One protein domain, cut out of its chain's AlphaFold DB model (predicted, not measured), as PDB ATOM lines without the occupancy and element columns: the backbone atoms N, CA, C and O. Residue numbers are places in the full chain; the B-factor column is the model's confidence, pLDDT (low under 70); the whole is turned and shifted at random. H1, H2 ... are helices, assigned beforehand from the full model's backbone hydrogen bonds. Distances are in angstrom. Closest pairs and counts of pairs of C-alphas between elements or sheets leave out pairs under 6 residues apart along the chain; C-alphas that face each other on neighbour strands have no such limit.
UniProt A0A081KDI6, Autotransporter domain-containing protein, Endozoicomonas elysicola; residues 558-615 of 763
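Overview. This is residues 558 to 615 of the 763 residues of the protein "Autotransporter domain-containing protein" of Endozoicomonas elysicola (UniProt A0A081KDI6). H2 is the long base; H1 folds back beside it as a hairpin, H4 crosses over this pair, and H3 turns off at H2's other end. The printed part has 58 residues with four named helices, H1 to H4 in order, and no named strand: all helix, compact, with a radius of gyration of the C-alphas of 11.3 A, and elongated, spanning 34 by 21 by 18 A.

Arrangement. Start at H2, residues 568 to 581. H1, residues 558 to 564, touches it at Ser 558 and Gly 575, closest C-alphas 4.7 A apart, in a helical hairpin: opposite ways at a shallow tilt of 34.6 degrees, only just short of steep. H4, residues 604 to 614, touches residues 570 to 574 of H2 alone, about perpendicular at 86 degrees, C-alphas of Val 570 and Ile 608 closest at 6.7 A. H4 touches H1 too, closest C-alphas Val 561 and Ala 604, 6.0 A. H3, residues 586 to 595, is close to H2 but not clearly touching, C-alphas of Leu 581 and Thr 589 closest at 5.7 A; it is apart from H1 and H4. In each helix, every O i to N i+4 pair is within hydrogen-bond range.

Along the chain. Find C-alpha 568 at (-55.390, 12.331, -46.559); H2 runs 20.1 A from there. H1 spans 10.2 A, H3 14.0 A, and H4 15.3 A, ending at C-alpha 614, (-54.991, 1.080, -35.205).

Size, cuts and confidence. The farthest C-alphas, Ser 566 and Gln 587, are 33.7 A apart. The printed part has no cut and no long link. pLDDT is under 70 at 19 residues, among them 567 to 577 and 611 to 615.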
ATOM      1  N   SER A 558     -47.901  15.051 -38.706       81.44
ATOM      2  CA  SER A 558     -48.841  15.306 -39.792       81.44
ATOM      3  C   SER A 558     -48.127  15.678 -41.095       81.44
ATOM      4  O   SER A 558     -48.469  15.142 -42.153       81.44
ATOM      5  N   ALA A 559     -47.097  16.526 -41.027       90.12
ATOM      6  CA  ALA A 559     -46.297  16.918 -42.178       90.12
ATOM      7  C   ALA A 559     -45.473  15.746 -42.719       90.12
ATOM      8  O   ALA A 559     -45.509  15.480 -43.921       90.12
ATOM      9  N   VAL A 560     -44.799  14.995 -41.841       87.62
ATOM     10  CA  VAL A 560     -43.982  13.841 -42.251       87.62
ATOM     11  C   VAL A 560     -44.836  12.774 -42.938       87.62
ATOM     12  O   VAL A 560     -44.446  12.238 -43.977       87.62
ATOM     13  N   VAL A 561     -46.035  12.494 -42.424       81.00
ATOM     14  CA  VAL A 561     -46.969  11.572 -43.082       81.00
ATOM     15  C   VAL A 561     -47.452  12.139 -44.421       81.00
ATOM     16  O   VAL A 561     -47.421  11.421 -45.419       81.00
ATOM     17  N   ALA A 562     -47.833  13.419 -44.486       85.00
ATOM     18  CA  ALA A 562     -48.306  14.050 -45.725       85.00
ATOM     19  C   ALA A 562     -47.274  14.013 -46.866       85.00
ATOM     20  O   ALA A 562     -47.646  13.981 -48.041       85.00
ATOM     21  N   GLU A 563     -45.981  14.025 -46.537       91.44
ATOM     22  CA  GLU A 563     -44.896  13.909 -47.515       91.44
ATOM     23  C   GLU A 563     -44.714  12.479 -48.046       91.44
ATOM     24  O   GLU A 563     -44.286  12.302 -49.190       91.44
ATOM     25  N   ASN A 564     -45.072  11.466 -47.252       86.44
ATOM     26  CA  ASN A 564     -44.820  10.053 -47.555       86.44
ATOM     27  C   ASN A 564     -46.069   9.286 -48.017       86.44
ATOM     28  O   ASN A 564     -45.952   8.205 -48.596       86.44
ATOM     29  N   THR A 565     -47.270   9.848 -47.857       77.88
ATOM     30  CA  THR A 565     -48.503   9.261 -48.392       77.88
ATOM     31  C   THR A 565     -49.426  10.288 -49.035       77.88
ATOM     32  O   THR A 565     -49.576  11.416 -48.582       77.88
ATOM     33  N   SER A 566     -50.125   9.869 -50.094       76.94
ATOM     34  CA  SER A 566     -51.246  10.629 -50.658       76.94
ATOM     35  C   SER A 566     -52.564  10.395 -49.911       76.94
ATOM     36  O   SER A 566     -53.599  10.933 -50.311       76.94
ATOM     37  N   ASP A 567     -52.562   9.540 -48.883       67.06
ATOM     38  CA  ASP A 567     -53.743   9.250 -48.083       67.06
ATOM     39  C   ASP A 567     -53.999  10.369 -47.062       67.06
ATOM     40  O   ASP A 567     -53.389  10.457 -45.991       67.06
ATOM     41  N   ALA A 568     -54.952  11.234 -47.411       63.50
ATOM     42  CA  ALA A 568     -55.390  12.331 -46.559       63.50
ATOM     43  C   ALA A 568     -55.954  11.851 -45.206       63.50
ATOM     44  O   ALA A 568     -55.935  12.617 -44.245       63.50
ATOM     45  N   LEU A 569     -56.440  10.606 -45.117       54.84
ATOM     46  CA  LEU A 569     -56.969  10.031 -43.880       54.84
ATOM     47  C   LEU A 569     -55.838   9.744 -42.897       54.84
ATOM     48  O   LEU A 569     -55.906  10.178 -41.753       54.84
ATOM     49  N   VAL A 570     -54.774   9.078 -43.352       57.00
ATOM     50  CA  VAL A 570     -53.606   8.763 -42.511       57.00
ATOM     51  C   VAL A 570     -52.926  10.050 -42.035       57.00
ATOM     52  O   VAL A 570     -52.578  10.167 -40.865       57.00
ATOM     53  N   THR A 571     -52.856  11.063 -42.906       67.25
ATOM     54  CA  THR A 571     -52.366  12.407 -42.553       67.25
ATOM     55  C   THR A 571     -53.211  13.059 -41.450       67.25
ATOM     56  O   THR A 571     -52.680  13.635 -40.502       67.25
ATOM     57  N   GLN A 572     -54.542  12.958 -41.540       60.38
ATOM     58  CA  GLN A 572     -55.448  13.519 -40.535       60.38
ATOM     59  C   GLN A 572     -55.342  12.795 -39.187       60.38
ATOM     60  O   GLN A 572     -55.395  13.440 -38.143       60.38
ATOM     61  N   VAL A 573     -55.191  11.469 -39.203       60.38
ATOM     62  CA  VAL A 573     -55.001  10.671 -37.986       60.38
ATOM     63  C   VAL A 573     -53.662  11.005 -37.323       60.38
ATOM     64  O   VAL A 573     -53.624  11.157 -36.106       60.38
ATOM     65  N   ALA A 574     -52.591  11.196 -38.098       65.75
ATOM     66  CA  ALA A 574     -51.305  11.652 -37.572       65.75
ATOM     67  C   ALA A 574     -51.432  13.010 -36.858       65.75
ATOM     68  O   ALA A 574     -50.965  13.155 -35.731       65.75
ATOM     69  N   GLY A 575     -52.163  13.963 -37.451       68.50
ATOM     70  CA  GLY A 575     -52.450  15.250 -36.805       68.50
ATOM     71  C   GLY A 575     -53.329  15.136 -35.551       68.50
ATOM     72  O   GLY A 575     -53.174  15.915 -34.612       68.50
ATOM     73  N   PHE A 576     -54.238  14.154 -35.488       63.28
ATOM     74  CA  PHE A 576     -54.982  13.863 -34.259       63.28
ATOM     75  C   PHE A 576     -54.067  13.311 -33.164       63.28
ATOM     76  O   PHE A 576     -54.150  13.780 -32.034       63.28
ATOM     77  N   LEU A 577     -53.200  12.348 -33.491       69.75
ATOM     78  CA  LEU A 577     -52.229  11.783 -32.552       69.75
ATOM     79  C   LEU A 577     -51.326  12.880 -31.978       69.75
ATOM     80  O   LEU A 577     -51.175  12.975 -30.765       69.75
ATOM     81  N   GLU A 578     -50.801  13.751 -32.834       74.56
ATOM     82  CA  GLU A 578     -49.989  14.898 -32.433       74.56
ATOM     83  C   GLU A 578     -50.751  15.846 -31.495       74.56
ATOM     84  O   GLU A 578     -50.275  16.172 -30.407       74.56
ATOM     85  N   SER A 579     -51.980  16.230 -31.862       72.25
ATOM     86  CA  SER A 579     -52.825  17.077 -31.011       72.25
ATOM     87  C   SER A 579     -53.198  16.398 -29.694       72.25
ATOM     88  O   SER A 579     -53.396  17.088 -28.696       72.25
ATOM     89  N   TYR A 580     -53.346  15.073 -29.690       70.06
ATOM     90  CA  TYR A 580     -53.652  14.303 -28.496       70.06
ATOM     91  C   TYR A 580     -52.452  14.292 -27.548       70.06
ATOM     92  O   TYR A 580     -52.609  14.712 -26.402       70.06
ATOM     93  N   LEU A 581     -51.259  13.932 -28.034       70.50
ATOM     94  CA  LEU A 581     -50.009  13.950 -27.264       70.50
ATOM     95  C   LEU A 581     -49.720  15.339 -26.676       70.50
ATOM     96  O   LEU A 581     -49.380  15.441 -25.502       70.50
ATOM     97  N   GLY A 582     -49.937  16.404 -27.455       74.69
ATOM     98  CA  GLY A 582     -49.772  17.786 -26.988       74.69
ATOM     99  C   GLY A 582     -50.865  18.287 -26.031       74.69
ATOM    100  O   GLY A 582     -50.709  19.343 -25.423       74.69
ATOM    101  N   SER A 583     -51.987  17.568 -25.892       70.25
ATOM    102  CA  SER A 583     -53.066  17.916 -24.948       70.25
ATOM    103  C   SER A 583     -52.906  17.273 -23.570       70.25
ATOM    104  O   SER A 583     -53.546  17.708 -22.608       70.25
ATOM    105  N   LEU A 584     -52.094  16.219 -23.489       69.12
ATOM    106  CA  LEU A 584     -51.826  15.481 -22.264       69.12
ATOM    107  C   LEU A 584     -50.793  16.220 -21.405       69.12
ATOM    108  O   LEU A 584     -49.966  16.982 -21.903       69.12
ATOM    109  N   ASP A 585     -50.844  15.990 -20.092       80.69
ATOM    110  CA  ASP A 585     -49.704  16.326 -19.241       80.69
ATOM    111  C   ASP A 585     -48.536  15.371 -19.519       80.69
ATOM    112  O   ASP A 585     -48.731  14.260 -20.004       80.69
ATOM    113  N   GLN A 586     -47.318  15.797 -19.187       82.56
ATOM    114  CA  GLN A 586     -46.093  15.077 -19.532       82.56
ATOM    115  C   GLN A 586     -46.088  13.610 -19.076       82.56
ATOM    116  O   GLN A 586     -45.725  12.723 -19.844       82.56
ATOM    117  N   GLN A 587     -46.548  13.333 -17.853       79.31
ATOM    118  CA  GLN A 587     -46.573  11.972 -17.321       79.31
ATOM    119  C   GLN A 587     -47.575  11.094 -18.079       79.31
ATOM    120  O   GLN A 587     -47.307   9.913 -18.321       79.31
ATOM    121  N   ALA A 588     -48.732  11.653 -18.440       70.50
ATOM    122  CA  ALA A 588     -49.724  10.978 -19.263       70.50
ATOM    123  C   ALA A 588     -49.224  10.766 -20.700       70.50
ATOM    124  O   ALA A 588     -49.458   9.695 -21.261       70.50
ATOM    125  N   THR A 589     -48.497  11.732 -21.268       74.50
ATOM    126  CA  THR A 589     -47.859  11.612 -22.584       74.50
ATOM    127  C   THR A 589     -46.826  10.495 -22.596       74.50
ATOM    128  O   THR A 589     -46.911   9.606 -23.440       74.50
ATOM    129  N   ALA A 590     -45.903  10.476 -21.632       78.19
ATOM    130  CA  ALA A 590     -44.902   9.422 -21.505       78.19
ATOM    131  C   ALA A 590     -45.544   8.042 -21.322       78.19
ATOM    132  O   ALA A 590     -45.217   7.099 -22.039       78.19
ATOM    133  N   GLY A 591     -46.549   7.944 -20.444       67.12
ATOM    134  CA  GLY A 591     -47.294   6.704 -20.244       67.12
ATOM    135  C   GLY A 591     -47.997   6.203 -21.511       67.12
ATOM    136  O   GLY A 591     -48.092   4.993 -21.705       67.12
ATOM    137  N   PHE A 592     -48.468   7.111 -22.372       71.56
ATOM    138  CA  PHE A 592     -49.064   6.764 -23.662       71.56
ATOM    139  C   PHE A 592     -48.013   6.339 -24.696       71.56
ATOM    140  O   PHE A 592     -48.197   5.328 -25.371       71.56
ATOM    141  N   ILE A 593     -46.897   7.070 -24.797       77.06
ATOM    142  CA  ILE A 593     -45.758   6.720 -25.662       77.06
ATOM    143  C   ILE A 593     -45.265   5.301 -25.347       77.06
ATOM    144  O   ILE A 593     -45.062   4.506 -26.268       77.06
ATOM    145  N   ASP A 594     -45.151   4.963 -24.062       75.88
ATOM    146  CA  ASP A 594     -44.741   3.638 -23.597       75.88
ATOM    147  C   ASP A 594     -45.793   2.565 -23.889       75.88
ATOM    148  O   ASP A 594     -45.457   1.478 -24.367       75.88
ATOM    149  N   SER A 595     -47.072   2.845 -23.599       62.38
ATOM    150  CA  SER A 595     -48.142   1.854 -23.764       62.38
ATOM    151  C   SER A 595     -48.390   1.494 -25.223       62.38
ATOM    152  O   SER A 595     -48.662   0.333 -25.520       62.38
ATOM    153  N   GLU A 596     -48.265   2.476 -26.113       72.75
ATOM    154  CA  GLU A 596     -48.421   2.311 -27.559       72.75
ATOM    155  C   GLU A 596     -47.096   1.992 -28.275       72.75
ATOM    156  O   GLU A 596     -47.069   1.830 -29.492       72.75
ATOM    157  N   GLN A 597     -45.991   1.872 -27.527       78.62
ATOM    158  CA  GLN A 597     -44.655   1.536 -28.038       78.62
ATOM    159  C   GLN A 597     -44.163   2.472 -29.158       78.62
ATOM    160  O   GLN A 597     -43.417   2.052 -30.049       78.62
ATOM    161  N   LEU A 598     -44.538   3.753 -29.115       81.06
ATOM    162  CA  LEU A 598     -44.284   4.705 -30.207       81.06
ATOM    163  C   LEU A 598     -42.791   4.988 -30.435       81.06
ATOM    164  O   LEU A 598     -42.389   5.319 -31.549       81.06
ATOM    165  N   LEU A 599     -41.944   4.788 -29.420       86.50
ATOM    166  CA  LEU A 599     -40.488   4.894 -29.564       86.50
ATOM    167  C   LEU A 599     -39.883   3.861 -30.521       86.50
ATOM    168  O   LEU A 599     -38.781   4.066 -31.016       86.50
ATOM    169  N   THR A 600     -40.581   2.752 -30.778       84.75
ATOM    170  CA  THR A 600     -40.105   1.703 -31.695       84.75
ATOM    171  C   THR A 600     -40.310   2.062 -33.168       84.75
ATOM    172  O   THR A 600     -39.736   1.419 -34.048       84.75
ATOM    173  N   ILE A 601     -41.116   3.090 -33.440       83.69
ATOM    174  CA  ILE A 601     -41.407   3.573 -34.785       83.69
ATOM    175  C   ILE A 601     -40.294   4.535 -35.189       83.69
ATOM    176  O   ILE A 601     -40.156   5.601 -34.594       83.69
ATOM    177  N   SER A 602     -39.513   4.163 -36.200       89.75
ATOM    178  CA  SER A 602     -38.299   4.890 -36.599       89.75
ATOM    179  C   SER A 602     -38.458   5.736 -37.860       89.75
ATOM    180  O   SER A 602     -37.670   6.654 -38.081       89.75
ATOM    181  N   ASP A 603     -39.475   5.466 -38.677       89.00
ATOM    182  CA  ASP A 603     -39.676   6.123 -39.964       89.00
ATOM    183  C   ASP A 603     -41.161   6.339 -40.302       89.00
ATOM    184  O   ASP A 603     -42.075   5.913 -39.588       89.00
ATOM    185  N   ALA A 604     -41.390   7.091 -41.383       88.44
ATOM    186  CA  ALA A 604     -42.724   7.493 -41.810       88.44
ATOM    187  C   ALA A 604     -43.571   6.294 -42.248       88.44
ATOM    188  O   ALA A 604     -44.764   6.264 -41.959       88.44
ATOM    189  N   ASP A 605     -42.958   5.303 -42.899       86.94
ATOM    190  CA  ASP A 605     -43.637   4.083 -43.338       86.94
ATOM    191  C   ASP A 605     -44.131   3.274 -42.129       86.94
ATOM    192  O   ASP A 605     -45.299   2.890 -42.078       86.94
ATOM    193  N   GLY A 606     -43.291   3.098 -41.104       82.62
ATOM    194  CA  GLY A 606     -43.665   2.446 -39.851       82.62
ATOM    195  C   GLY A 606     -44.769   3.192 -39.102       82.62
ATOM    196  O   GLY A 606     -45.674   2.562 -38.549       82.62
ATOM    197  N   LEU A 607     -44.746   4.530 -39.118       81.56
ATOM    198  CA  LEU A 607     -45.826   5.337 -38.549       81.56
ATOM    199  C   LEU A 607     -47.129   5.150 -39.332       81.56
ATOM    200  O   LEU A 607     -48.177   4.939 -38.728       81.56
ATOM    201  N   ILE A 608     -47.079   5.185 -40.664       78.94
ATOM    202  CA  ILE A 608     -48.241   4.954 -41.531       78.94
ATOM    203  C   ILE A 608     -48.841   3.569 -41.265       78.94
ATOM    204  O   ILE A 608     -50.052   3.468 -41.061       78.94
ATOM    205  N   ASP A 609     -48.012   2.528 -41.205       77.19
ATOM    206  CA  ASP A 609     -48.439   1.159 -40.916       77.19
ATOM    207  C   ASP A 609     -49.087   1.050 -39.529       77.19
ATOM    208  O   ASP A 609     -50.150   0.438 -39.389       77.19
ATOM    209  N   TYR A 610     -48.485   1.667 -38.506       75.19
ATOM    210  CA  TYR A 610     -49.048   1.727 -37.157       75.19
ATOM    211  C   TYR A 610     -50.427   2.402 -37.157       75.19
ATOM    212  O   TYR A 610     -51.403   1.828 -36.667       75.19
ATOM    213  N   LEU A 611     -50.545   3.583 -37.770       66.19
ATOM    214  CA  LEU A 611     -51.809   4.316 -37.859       66.19
ATOM    215  C   LEU A 611     -52.868   3.505 -38.624       66.19
ATOM    216  O   LEU A 611     -54.018   3.423 -38.204       66.19
ATOM    217  N   GLN A 612     -52.504   2.836 -39.715       64.12
ATOM    218  CA  GLN A 612     -53.437   1.993 -40.464       64.12
ATOM    219  C   GLN A 612     -53.874   0.747 -39.682       64.12
ATOM    220  O   GLN A 612     -55.026   0.331 -39.801       64.12
ATOM    221  N   GLN A 613     -53.001   0.161 -38.858       60.97
ATOM    222  CA  GLN A 613     -53.346  -0.976 -37.999       60.97
ATOM    223  C   GLN A 613     -54.285  -0.595 -36.855       60.97
ATOM    224  O   GLN A 613     -55.203  -1.359 -36.555       60.97
ATOM    225  N   GLN A 614     -54.088   0.575 -36.243       56.72
ATOM    226  CA  GLN A 614     -54.991   1.080 -35.205       56.72
ATOM    227  C   GLN A 614     -56.345   1.522 -35.783       56.72
ATOM    228  O   GLN A 614     -57.362   1.496 -35.087       56.72
ATOM    229  N   TYR A 615     -56.394   1.837 -37.083       55.66
ATOM    230  CA  TYR A 615     -57.605   2.265 -37.787       55.66
ATOM    231  C   TYR A 615     -57.865   1.452 -39.077       55.66
ATOM    232  O   TYR A 615     -57.959   2.019 -40.171       55.66
TER     233      TYR A 615